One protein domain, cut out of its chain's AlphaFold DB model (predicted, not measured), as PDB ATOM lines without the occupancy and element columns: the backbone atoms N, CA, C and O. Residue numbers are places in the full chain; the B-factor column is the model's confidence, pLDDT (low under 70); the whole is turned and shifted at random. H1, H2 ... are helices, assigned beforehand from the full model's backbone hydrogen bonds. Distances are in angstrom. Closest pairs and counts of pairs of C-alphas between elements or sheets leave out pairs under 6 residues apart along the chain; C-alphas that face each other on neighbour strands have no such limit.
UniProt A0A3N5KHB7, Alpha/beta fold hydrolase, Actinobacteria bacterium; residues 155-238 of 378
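Overview. This is residues 155 to 238 of the 378 residues of the protein "Alpha/beta fold hydrolase" of Actinobacteria bacterium (UniProt A0A3N5KHB7). Two long helices, H1 and H3, meet near their ends in a lopsided L: the last part of H1 and the first part of H3 make the corner, and the short helix H4 folds back from the far end of H3, on the inner side of the L. The four-residue H2 lies in the turn just beyond the end of H1, while the long link after H4 runs back through the opening between H1 and H4 to the short H5, which lies near the side of H1. The printed part has 84 residues with five named helices, in the order H1, H2, H3, H4, H5, and no named strand; its class is all helix. It is compact, with a radius of gyration of the C-alphas of 13.1 A, and the C-alphas span 40 by 31 by 22 A along their three main axes.

Arrangement. Start with the longest helix, H1, residues 155 to 176, and look along its residues 169 to 176. Here alone it touches H3, residues 188 to 204, which for its part touches H1 with residues 188 to 192 alone. The closest C-alphas of the two, those of Asp 173 and Asn 188, are 4.8 A apart. The lines of H1 and H3 stand at a steep tilt of 62 degrees, and they run opposite ways. Go on along H3 to residues 199 to 203, which alone touch H4, residues 212 to 217. The closest C-alphas there are those of Thr 203 and Ala 212, 4.8 A apart, and the two helices run opposite ways at a steep tilt of 52 degrees. H1 and H4 are apart. Return to H1 to find H2, residues 179 to 182, close but not clearly touching, with the C-alphas of Val 175 and Tyr 182 the closest at 7.2 A. H5, residues 234 to 238, is also close to H1 but not clearly touching; the closest C-alphas are those of Tyr 162 and Leu 236, 7.6 A apart. H5 is apart from H2, H3 and H4. In the backbones of H3, H4 and H5 every pair of O of residue i and N of residue i+4 is within hydrogen-bond range; in H1 it is 17 of 18, and H2 is too short for such a pair.

Along the chain. Find C-alpha 155 at (-21.306, 38.715, 30.521), where H1 begins; from there y falls steadily until C-alpha 176 at (-25.617, 6.745, 29.711), 32.3 A away. H2 has 4 residues, Asp 179 to Tyr 182. Look next for C-alpha 188 at (-29.374, 11.030, 29.456), where H3 begins; z then climbs to 52.340 at C-alpha 204, and the helix measures 24.4 A from first to last C-alpha. H4, from Ala 212 to Asp 217, spans 8.7 A, and its z falls again. H5, from Arg 234, closes the printed part with C-alpha 238 at (-36.244, 30.803, 28.065).

Size, cuts and confidence. The two C-alphas farthest apart are those of Asp 155 and Asp 180, at 40.0 A, while the first and last printed C-alphas, of Asp 155 and Arg 238, are 17.1 A apart. The printed part has no cut. The links from H1 to H2 and from H2 to H3 are tight, the one from H3 to H4 is short, and the one from H4 to H5, residues 218 to 233, is long. Read the B-factor column for the model's confidence: the mean pLDDT of the printed part is 81.3, but residues 220 to 238 are under 70, and the mean over H5 is 42.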
ATOM      1  N   ASP A 155     -20.720  39.215  31.768       92.00
ATOM      2  CA  ASP A 155     -21.306  38.715  30.521       92.00
ATOM      3  C   ASP A 155     -20.561  37.490  29.968       92.00
ATOM      4  O   ASP A 155     -21.184  36.588  29.413       92.00
ATOM      5  N   ALA A 156     -19.236  37.444  30.126       89.25
ATOM      6  CA  ALA A 156     -18.408  36.313  29.728       89.25
ATOM      7  C   ALA A 156     -18.690  35.082  30.597       89.25
ATOM      8  O   ALA A 156     -18.781  33.982  30.058       89.25
ATOM      9  N   ASN A 157     -18.883  35.265  31.908       86.56
ATOM     10  CA  ASN A 157     -19.296  34.182  32.803       86.56
ATOM     11  C   ASN A 157     -20.694  33.666  32.425       86.56
ATOM     12  O   ASN A 157     -20.878  32.464  32.270       86.56
ATOM     13  N   LEU A 158     -21.645  34.566  32.147       88.75
ATOM     14  CA  LEU A 158     -22.967  34.172  31.651       88.75
ATOM     15  C   LEU A 158     -22.905  33.439  30.307       88.75
ATOM     16  O   LEU A 158     -23.697  32.537  30.065       88.75
ATOM     17  N   ASP A 159     -22.009  33.817  29.395       87.94
ATOM     18  CA  ASP A 159     -21.829  33.077  28.143       87.94
ATOM     19  C   ASP A 159     -21.239  31.678  28.391       87.94
ATOM     20  O   ASP A 159     -21.615  30.718  27.708       87.94
ATOM     21  N   GLN A 160     -20.347  31.557  29.378       86.75
ATOM     22  CA  GLN A 160     -19.725  30.299  29.778       86.75
ATOM     23  C   GLN A 160     -20.756  29.298  30.306       86.75
ATOM     24  O   GLN A 160     -20.704  28.131  29.922       86.75
ATOM     25  N   ASP A 161     -21.736  29.761  31.081       86.25
ATOM     26  CA  ASP A 161     -22.848  28.965  31.612       86.25
ATOM     27  C   ASP A 161     -23.600  28.174  30.529       86.25
ATOM     28  O   ASP A 161     -23.864  26.981  30.681       86.25
ATOM     29  N   TYR A 162     -23.887  28.789  29.376       87.81
ATOM     30  CA  TYR A 162     -24.518  28.078  28.252       87.81
ATOM     31  C   TYR A 162     -23.607  27.005  27.652       87.81
ATOM     32  O   TYR A 162     -24.076  25.948  27.211       87.81
ATOM     33  N   GLY A 163     -22.310  27.306  27.571       87.44
ATOM     34  CA  GLY A 163     -21.304  26.374  27.083       87.44
ATOM     35  C   GLY A 163     -21.204  25.169  28.005       87.44
ATOM     36  O   GLY A 163     -21.282  24.030  27.548       87.44
ATOM     37  N   PHE A 164     -21.120  25.418  29.304       86.56
ATOM     38  CA  PHE A 164     -21.074  24.382  30.312       86.56
ATOM     39  C   PHE A 164     -22.335  23.520  30.345       86.56
ATOM     40  O   PHE A 164     -22.200  22.297  30.338       86.56
ATOM     41  N   GLU A 165     -23.524  24.125  30.265       86.88
ATOM     42  CA  GLU A 165     -24.791  23.392  30.172       86.88
ATOM     43  C   GLU A 165     -24.783  22.452  28.953       86.88
ATOM     44  O   GLU A 165     -25.149  21.282  29.019       86.88
ATOM     45  N   THR A 166     -24.278  22.936  27.816       90.00
ATOM     46  CA  THR A 166     -24.155  22.114  26.607       90.00
ATOM     47  C   THR A 166     -23.197  20.934  26.805       90.00
ATOM     48  O   THR A 166     -23.444  19.841  26.291       90.00
ATOM     49  N   VAL A 167     -22.076  21.140  27.500       89.81
ATOM     50  CA  VAL A 167     -21.061  20.095  27.694       89.81
ATOM     51  C   VAL A 167     -21.496  19.090  28.761       89.81
ATOM     52  O   VAL A 167     -21.250  17.899  28.578       89.81
ATOM     53  N   ILE A 168     -22.198  19.508  29.819       90.44
ATOM     54  CA  ILE A 168     -22.695  18.559  30.820       90.44
ATOM     55  C   ILE A 168     -23.789  17.646  30.269       90.44
ATOM     56  O   ILE A 168     -23.779  16.453  30.557       90.44
ATOM     57  N   GLN A 169     -24.637  18.145  29.373       94.12
ATOM     58  CA  GLN A 169     -25.603  17.310  28.660       94.12
ATOM     59  C   GLN A 169     -24.900  16.218  27.835       94.12
ATOM     60  O   GLN A 169     -25.276  15.052  27.906       94.12
ATOM     61  N   LYS A 170     -23.802  16.551  27.142       93.81
ATOM     62  CA  LYS A 170     -22.981  15.549  26.433       93.81
ATOM     63  C   LYS A 170     -22.306  14.560  27.381       93.81
ATOM     64  O   LYS A 170     -22.075  13.414  27.009       93.81
ATOM     65  N   PHE A 171     -21.944  15.002  28.580       91.81
ATOM     66  CA  PHE A 171     -21.404  14.113  29.601       91.81
ATOM     67  C   PHE A 171     -22.466  13.136  30.102       91.81
ATOM     68  O   PHE A 171     -22.162  11.955  30.210       91.81
ATOM     69  N   PHE A 172     -23.702  13.579  30.331       95.31
ATOM     70  CA  PHE A 172     -24.806  12.683  30.678       95.31
ATOM     71  C   PHE A 172     -25.093  11.670  29.567       95.31
ATOM     72  O   PHE A 172     -25.188  10.482  29.864       95.31
ATOM     73  N   ASP A 173     -25.100  12.092  28.294       96.56
ATOM     74  CA  ASP A 173     -25.177  11.168  27.150       96.56
ATOM     75  C   ASP A 173     -24.041  10.135  27.193       96.56
ATOM     76  O   ASP A 173     -24.263   8.936  27.042       96.56
ATOM     77  N   TRP A 174     -22.805  10.590  27.420       95.69
ATOM     78  CA  TRP A 174     -21.642   9.708  27.468       95.69
ATOM     79  C   TRP A 174     -21.708   8.718  28.633       95.69
ATOM     80  O   TRP A 174     -21.360   7.555  28.454       95.69
ATOM     81  N   VAL A 175     -22.158   9.148  29.812       95.25
ATOM     82  CA  VAL A 175     -22.334   8.265  30.974       95.25
ATOM     83  C   VAL A 175     -23.417   7.229  30.700       95.25
ATOM     84  O   VAL A 175     -23.206   6.060  31.004       95.25
ATOM     85  N   ALA A 176     -24.524   7.637  30.076       97.12
ATOM     86  CA  ALA A 176     -25.617   6.745  29.711       97.12
ATOM     87  C   ALA A 176     -25.189   5.669  28.699       97.12
ATOM     88  O   ALA A 176     -25.570   4.508  28.823       97.12
ATOM     89  N   LEU A 177     -24.316   6.021  27.746       97.31
ATOM     90  CA  LEU A 177     -23.702   5.059  26.820       97.31
ATOM     91  C   LEU A 177     -22.829   3.998  27.516       97.31
ATOM     92  O   LEU A 177     -22.509   2.994  26.890       97.31
ATOM     93  N   HIS A 178     -22.432   4.228  28.770       96.19
ATOM     94  CA  HIS A 178     -21.597   3.330  29.573       96.19
ATOM     95  C   HIS A 178     -22.328   2.894  30.857       96.19
ATOM     96  O   HIS A 178     -21.718   2.763  31.925       96.19
ATOM     97  N   ASP A 179     -23.653   2.720  30.787       96.31
ATOM     98  CA  ASP A 179     -24.459   2.271  31.928       96.31
ATOM     99  C   ASP A 179     -24.027   0.893  32.452       96.31
ATOM    100  O   ASP A 179     -24.041   0.653  33.656       96.31
ATOM    101  N   ASP A 180     -23.528   0.023  31.573       96.06
ATOM    102  CA  ASP A 180     -22.930  -1.267  31.928       96.06
ATOM    103  C   ASP A 180     -21.750  -1.136  32.907       96.06
ATOM    104  O   ASP A 180     -21.498  -2.033  33.714       96.06
ATOM    105  N   VAL A 181     -21.049   0.001  32.878       94.19
ATOM    106  CA  VAL A 181     -19.940   0.315  33.785       94.19
ATOM    107  C   VAL A 181     -20.417   1.066  35.027       94.19
ATOM    108  O   VAL A 181     -19.915   0.827  36.130       94.19
ATOM    109  N   TYR A 182     -21.334   2.022  34.861       91.50
ATOM    110  CA  TYR A 182     -21.638   3.011  35.898       91.50
ATOM    111  C   TYR A 182     -22.955   2.781  36.645       91.50
ATOM    112  O   TYR A 182     -23.083   3.258  37.775       91.50
ATOM    113  N   GLY A 183     -23.921   2.066  36.061       94.94
ATOM    114  CA  GLY A 183     -25.247   1.829  36.645       94.94
ATOM    115  C   GLY A 183     -26.044   3.117  36.896       94.94
ATOM    116  O   GLY A 183     -26.853   3.208  37.831       94.94
ATOM    117  N   LEU A 184     -25.768   4.172  36.123       94.81
ATOM    118  CA  LEU A 184     -26.376   5.493  36.287       94.81
ATOM    119  C   LEU A 184     -27.601   5.710  35.386       94.81
ATOM    120  O   LEU A 184     -28.289   6.710  35.562       94.81
ATOM    121  N   GLY A 185     -28.017   4.700  34.634       95.56
ATOM    122  CA  GLY A 185     -29.151   4.713  33.718       95.56
ATOM    123  C   GLY A 185     -28.679   4.764  32.269       95.56
ATOM    124  O   GLY A 185     -27.628   5.328  31.976       95.56
ATOM    125  N   ALA A 186     -29.460   4.159  31.375       96.50
ATOM    126  CA  ALA A 186     -29.120   4.001  29.961       96.50
ATOM    127  C   ALA A 186     -29.570   5.185  29.087       96.50
ATOM    128  O   ALA A 186     -29.304   5.203  27.884       96.50
ATOM    129  N   ALA A 187     -30.241   6.185  29.671       97.56
ATOM    130  CA  ALA A 187     -30.608   7.427  29.003       97.56
ATOM    131  C   ALA A 187     -30.018   8.658  29.707       97.56
ATOM    132  O   ALA A 187     -29.774   8.660  30.912       97.56
ATOM    133  N   ASN A 188     -29.835   9.738  28.943       96.88
ATOM    134  CA  ASN A 188     -29.374  11.030  29.456       96.88
ATOM    135  C   ASN A 188     -30.191  11.501  30.666       96.88
ATOM    136  O   ASN A 188     -29.624  11.787  31.717       96.88
ATOM    137  N   ASP A 189     -31.519  11.504  30.516       97.44
ATOM    138  CA  ASP A 189     -32.456  11.990  31.526       97.44
ATOM    139  C   ASP A 189     -32.332  11.206  32.850       97.44
ATOM    140  O   ASP A 189     -32.537  11.780  33.919       97.44
ATOM    141  N   ASP A 190     -31.932   9.927  32.810       96.69
ATOM    142  CA  ASP A 190     -31.687   9.126  34.017       96.69
ATOM    143  C   ASP A 190     -30.458   9.636  34.783       96.69
ATOM    144  O   ASP A 190     -30.484   9.795  36.010       96.69
ATOM    145  N   VAL A 191     -29.374   9.915  34.050       96.19
ATOM    146  CA  VAL A 191     -28.126  10.438  34.613       96.19
ATOM    147  C   VAL A 191     -28.342  11.862  35.123       96.19
ATOM    148  O   VAL A 191     -27.944  12.176  36.245       96.19
ATOM    149  N   GLU A 192     -29.027  12.708  34.351       95.31
ATOM    150  CA  GLU A 192     -29.386  14.071  34.754       95.31
ATOM    151  C   GLU A 192     -30.226  14.061  36.041       95.31
ATOM    152  O   GLU A 192     -29.909  14.767  37.004       95.31
ATOM    153  N   ALA A 193     -31.255  13.212  36.114       95.81
ATOM    154  CA  ALA A 193     -32.095  13.091  37.302       95.81
ATOM    155  C   ALA A 193     -31.282  12.681  38.539       95.81
ATOM    156  O   ALA A 193     -31.451  13.264  39.612       95.81
ATOM    157  N   LYS A 194     -30.354  11.727  38.397       94.94
ATOM    158  CA  LYS A 194     -29.456  11.319  39.489       94.94
ATOM    159  C   LYS A 194     -28.493  12.432  39.895       94.94
ATOM    160  O   LYS A 194     -28.227  12.591  41.086       94.94
ATOM    161  N   TYR A 195     -27.992  13.216  38.941       93.81
ATOM    162  CA  TYR A 195     -27.129  14.360  39.230       93.81
ATOM    163  C   TYR A 195     -27.858  15.379  40.112       93.81
ATOM    164  O   TYR A 195     -27.352  15.774  41.165       93.81
ATOM    165  N   TYR A 196     -29.073  15.767  39.719       92.94
ATOM    166  CA  TYR A 196     -29.852  16.748  40.472       92.94
ATOM    167  C   TYR A 196     -30.410  16.188  41.784       92.94
ATOM    168  O   TYR A 196     -30.546  16.942  42.746       92.94
ATOM    169  N   ALA A 197     -30.670  14.881  41.875       93.75
ATOM    170  CA  ALA A 197     -31.004  14.235  43.142       93.75
ATOM    171  C   ALA A 197     -29.833  14.300  44.139       93.75
ATOM    172  O   ALA A 197     -30.045  14.613  45.312       93.75
ATOM    173  N   ALA A 198     -28.598  14.069  43.677       91.94
ATOM    174  CA  ALA A 198     -27.403  14.231  44.504       91.94
ATOM    175  C   ALA A 198     -27.207  15.690  44.940       91.94
ATOM    176  O   ALA A 198     -26.986  15.938  46.125       91.94
ATOM    177  N   LEU A 199     -27.367  16.650  44.019       91.88
ATOM    178  CA  LEU A 199     -27.328  18.077  44.346       91.88
ATOM    179  C   LEU A 199     -28.366  18.423  45.423       91.88
ATOM    180  O   LEU A 199     -28.002  18.967  46.457       91.88
ATOM    181  N   ALA A 200     -29.633  18.041  45.239       91.81
ATOM    182  CA  ALA A 200     -30.694  18.303  46.212       91.81
ATOM    183  C   ALA A 200     -30.407  17.661  47.581       91.81
ATOM    184  O   ALA A 200     -30.632  18.285  48.621       91.81
ATOM    185  N   SER A 201     -29.863  16.441  47.595       93.25
ATOM    186  CA  SER A 201     -29.453  15.767  48.828       93.25
ATOM    187  C   SER A 201     -28.336  16.520  49.551       93.25
ATOM    188  O   SER A 201     -28.399  16.660  50.769       93.25
ATOM    189  N   LEU A 202     -27.328  17.017  48.826       91.69
ATOM    190  CA  LEU A 202     -26.204  17.772  49.395       91.69
ATOM    191  C   LEU A 202     -26.590  19.203  49.785       91.69
ATOM    192  O   LEU A 202     -26.010  19.749  50.720       91.69
ATOM    193  N   THR A 203     -27.603  19.785  49.140       89.19
ATOM    194  CA  THR A 203     -28.236  21.035  49.579       89.19
ATOM    195  C   THR A 203     -28.936  20.857  50.923       89.19
ATOM    196  O   THR A 203     -28.814  21.711  51.799       89.19
ATOM    197  N   ALA A 204     -29.674  19.758  51.102       90.81
ATOM    198  CA  ALA A 204     -30.404  19.493  52.340       90.81
ATOM    199  C   ALA A 204     -29.490  19.004  53.475       90.81
ATOM    200  O   ALA A 204     -29.675  19.396  54.624       90.81
ATOM    201  N   ASN A 205     -28.516  18.145  53.158       92.06
ATOM    202  CA  ASN A 205     -27.659  17.464  54.128       92.06
ATOM    203  C   ASN A 205     -26.198  17.397  53.635       92.06
ATOM    204  O   ASN A 205     -25.758  16.336  53.166       92.06
ATOM    205  N   PRO A 206     -25.428  18.498  53.754       91.81
ATOM    206  CA  PRO A 206     -24.004  18.509  53.430       91.81
ATOM    207  C   PRO A 206     -23.232  17.407  54.166       91.81
ATOM    208  O   PRO A 206     -23.533  17.068  55.312       91.81
ATOM    209  N   GLN A 207     -22.214  16.849  53.514       91.44
ATOM    210  CA  GLN A 207     -21.385  15.769  54.050       91.44
ATOM    211  C   GLN A 207     -19.971  16.286  54.334       91.44
ATOM    212  O   GLN A 207     -19.101  16.299  53.462       91.44
ATOM    213  N   GLY A 208     -19.723  16.726  55.570       91.12
ATOM    214  CA  GLY A 208     -18.457  17.371  55.926       91.12
ATOM    215  C   GLY A 208     -18.270  18.667  55.135       91.12
ATOM    216  O   GLY A 208     -19.118  19.548  55.207       91.12
ATOM    217  N   GLN A 209     -17.183  18.770  54.363       89.75
ATOM    218  CA  GLN A 209     -16.928  19.919  53.479       89.75
ATOM    219  C   GLN A 209     -17.646  19.827  52.123       89.75
ATOM    220  O   GLN A 209     -17.539  20.748  51.326       89.75
ATOM    221  N   LEU A 210     -18.343  18.725  51.829       89.88
ATOM    222  CA  LEU A 210     -19.046  18.536  50.562       89.88
ATOM    223  C   LEU A 210     -20.500  19.010  50.690       89.88
ATOM    224  O   LEU A 210     -21.342  18.278  51.216       89.88
ATOM    225  N   GLY A 211     -20.785  20.220  50.218       91.94
ATOM    226  CA  GLY A 211     -22.132  20.766  50.073       91.94
ATOM    227  C   GLY A 211     -22.584  20.844  48.614       91.94
ATOM    228  O   GLY A 211     -21.998  20.237  47.716       91.94
ATOM    229  N   ALA A 212     -23.660  21.597  48.388       90.19
ATOM    230  CA  ALA A 212     -24.223  21.841  47.062       90.19
ATOM    231  C   ALA A 212     -23.239  22.557  46.123       90.19
ATOM    232  O   ALA A 212     -23.084  22.141  44.978       90.19
ATOM    233  N   SER A 213     -22.554  23.591  46.625       89.44
ATOM    234  CA  SER A 213     -21.577  24.357  45.843       89.44
ATOM    235  C   SER A 213     -20.378  23.491  45.457       89.44
ATOM    236  O   SER A 213     -20.027  23.383  44.288       89.44
ATOM    237  N   GLU A 214     -19.835  22.715  46.400       90.69
ATOM    238  CA  GLU A 214     -18.704  21.821  46.119       90.69
ATOM    239  C   GLU A 214     -19.073  20.677  45.170       90.69
ATOM    240  O   GLU A 214     -18.223  20.183  44.423       90.69
ATOM    241  N   TRP A 215     -20.334  20.240  45.198       90.62
ATOM    242  CA  TRP A 215     -20.847  19.286  44.228       90.62
ATOM    243  C   TRP A 215     -20.852  19.867  42.824       90.62
ATOM    244  O   TRP A 215     -20.331  19.214  41.924       90.62
ATOM    245  N   VAL A 216     -21.395  21.074  42.641       87.62
ATOM    246  CA  VAL A 216     -21.384  21.762  41.347       87.62
ATOM    247  C   VAL A 216     -19.938  21.980  40.905       87.62
ATOM    248  O   VAL A 216     -19.575  21.516  39.829       87.62
ATOM    249  N   ASP A 217     -19.074  22.525  41.765       84.31
ATOM    250  CA  ASP A 217     -17.658  22.829  41.499       84.31
ATOM    251  C   ASP A 217     -16.781  21.616  41.138       84.31
ATOM    252  O   ASP A 217     -15.718  21.756  40.510       84.31
ATOM    253  N   ALA A 218     -17.213  20.398  41.472       83.12
ATOM    254  CA  ALA A 218     -16.513  19.181  41.070       83.12
ATOM    255  C   ALA A 218     -16.499  18.978  39.540       83.12
ATOM    256  O   ALA A 218     -15.625  18.268  39.020       83.12
ATOM    257  N   PHE A 219     -17.435  19.604  38.825       77.75
ATOM    258  CA  PHE A 219     -17.626  19.461  37.387       77.75
ATOM    259  C   PHE A 219     -16.867  20.557  36.583       77.75
ATOM    260  O   PHE A 219     -16.175  20.186  35.624       77.75
ATOM    261  N   PRO A 220     -16.866  21.866  36.942       63.00
ATOM    262  CA  PRO A 220     -16.209  22.933  36.177       63.00
ATOM    263  C   PRO A 220     -14.702  22.776  36.083       63.00
ATOM    264  O   PRO A 220     -14.126  22.999  35.017       63.00
ATOM    265  N   ARG A 221     -14.057  22.264  37.146       54.56
ATOM    266  CA  ARG A 221     -12.628  21.875  37.129       54.56
ATOM    267  C   ARG A 221     -12.297  20.841  36.043       54.56
ATOM    268  O   ARG A 221     -11.136  20.496  35.841       54.56
ATOM    269  N   ARG A 222     -13.321  20.304  35.382       51.00
ATOM    270  CA  ARG A 222     -13.274  19.262  34.357       51.00
ATOM    271  C   ARG A 222     -14.038  19.666  33.094       51.00
ATOM    272  O   ARG A 222     -14.266  18.817  32.240       51.00
ATOM    273  N   GLY A 223     -14.405  20.947  32.971       48.22
ATOM    274  CA  GLY A 223     -15.088  21.507  31.804       48.22
ATOM    275  C   GLY A 223     -16.609  21.312  31.779       48.22
ATOM    276  O   GLY A 223     -17.202  21.422  30.711       48.22
ATOM    277  N   LEU A 224     -17.243  20.995  32.912       48.03
ATOM    278  CA  LEU A 224     -18.654  20.605  33.007       48.03
ATOM    279  C   LEU A 224     -19.358  21.502  34.039       48.03
ATOM    280  O   LEU A 224     -18.962  21.481  35.181       48.03
ATOM    281  N   CYS A 225     -20.379  22.291  33.725       42.16
ATOM    282  CA  CYS A 225     -21.152  22.991  34.771       42.16
ATOM    283  C   CYS A 225     -22.637  22.928  34.414       42.16
ATOM    284  O   CYS A 225     -23.030  23.426  33.360       42.16
ATOM    285  N   PRO A 226     -23.483  22.307  35.234       46.41
ATOM    286  CA  PRO A 226     -24.912  22.488  35.094       46.41
ATOM    287  C   PRO A 226     -25.274  23.792  35.781       46.41
ATOM    288  O   PRO A 226     -25.069  23.948  36.985       46.41
ATOM    289  N   VAL A 227     -25.882  24.704  35.041       46.22
ATOM    290  CA  VAL A 227     -26.595  25.785  35.710       46.22
ATOM    291  C   VAL A 227     -27.917  25.196  36.198       46.22
ATOM    292  O   VAL A 227     -28.603  24.537  35.411       46.22
ATOM    293  N   PRO A 228     -28.335  25.413  37.458       41.91
ATOM    294  CA  PRO A 228     -29.676  25.073  37.928       41.91
ATOM    295  C   PRO A 228     -30.727  25.990  37.276       41.91
ATOM    296  O   PRO A 228     -31.477  26.711  37.929       41.91
ATOM    297  N   LEU A 229     -30.798  26.012  35.946       39.72
ATOM    298  CA  LEU A 229     -31.872  26.662  35.222       39.72
ATOM    299  C   LEU A 229     -33.080  25.771  35.391       39.72
ATOM    300  O   LEU A 229     -33.135  24.727  34.753       39.72
ATOM    301  N   ALA A 230     -34.005  26.169  36.266       33.16
ATOM    302  CA  ALA A 230     -35.285  25.519  36.532       33.16
ATOM    303  C   ALA A 230     -35.739  24.600  35.373       33.16
ATOM    304  O   ALA A 230     -36.425  25.042  34.446       33.16
ATOM    305  N   ARG A 231     -35.334  23.322  35.464       39.62
ATOM    306  CA  ARG A 231     -35.510  22.239  34.480       39.62
ATOM    307  C   ARG A 231     -34.682  22.401  33.184       39.62
ATOM    308  O   ARG A 231     -34.997  23.239  32.326       39.62
ATOM    309  N   GLY A 232     -33.693  21.511  33.023       49.25
ATOM    310  CA  GLY A 232     -32.852  21.312  31.837       49.25
ATOM    311  C   GLY A 232     -33.608  21.329  30.503       49.25
ATOM    312  O   GLY A 232     -34.832  21.186  30.450       49.25
ATOM    313  N   ARG A 233     -32.879  21.607  29.409       45.53
ATOM    314  CA  ARG A 233     -33.342  21.906  28.023       45.53
ATOM    315  C   ARG A 233     -34.409  23.018  27.862       45.53
ATOM    316  O   ARG A 233     -34.378  23.745  26.868       45.53
ATOM    317  N   ARG A 234     -35.331  23.227  28.811       41.19
ATOM    318  CA  ARG A 234     -36.372  24.274  28.821       41.19
ATOM    319  C   ARG A 234     -35.827  25.618  29.313       41.19
ATOM    320  O   ARG A 234     -36.212  26.650  28.762       41.19
ATOM    321  N   GLY A 235     -34.892  25.615  30.266       44.34
ATOM    322  CA  GLY A 235     -34.164  26.816  30.703       44.34
ATOM    323  C   GLY A 235     -33.389  27.504  29.570       44.34
ATOM    324  O   GLY A 235     -33.507  28.714  29.370       44.34
ATOM    325  N   LEU A 236     -32.711  26.709  28.733       44.28
ATOM    326  CA  LEU A 236     -32.007  27.166  27.525       44.28
ATOM    327  C   LEU A 236     -32.928  27.879  26.516       44.28
ATOM    328  O   LEU A 236     -32.521  28.867  25.900       44.28
ATOM    329  N   ARG A 237     -34.181  27.421  26.355       41.56
ATOM    330  CA  ARG A 237     -35.188  28.100  25.512       41.56
ATOM    331  C   ARG A 237     -35.594  29.458  26.088       41.56
ATOM    332  O   ARG A 237     -35.598  30.436  25.345       41.56
ATOM    333  N   ARG A 238     -35.860  29.542  27.398       39.09
ATOM    334  CA  ARG A 238     -36.244  30.803  28.065       39.09
ATOM    335  C   ARG A 238     -35.144  31.863  28.011       39.09
ATOM    336  O   ARG A 238     -35.432  33.037  27.803       39.09
TER     337      ARG A 238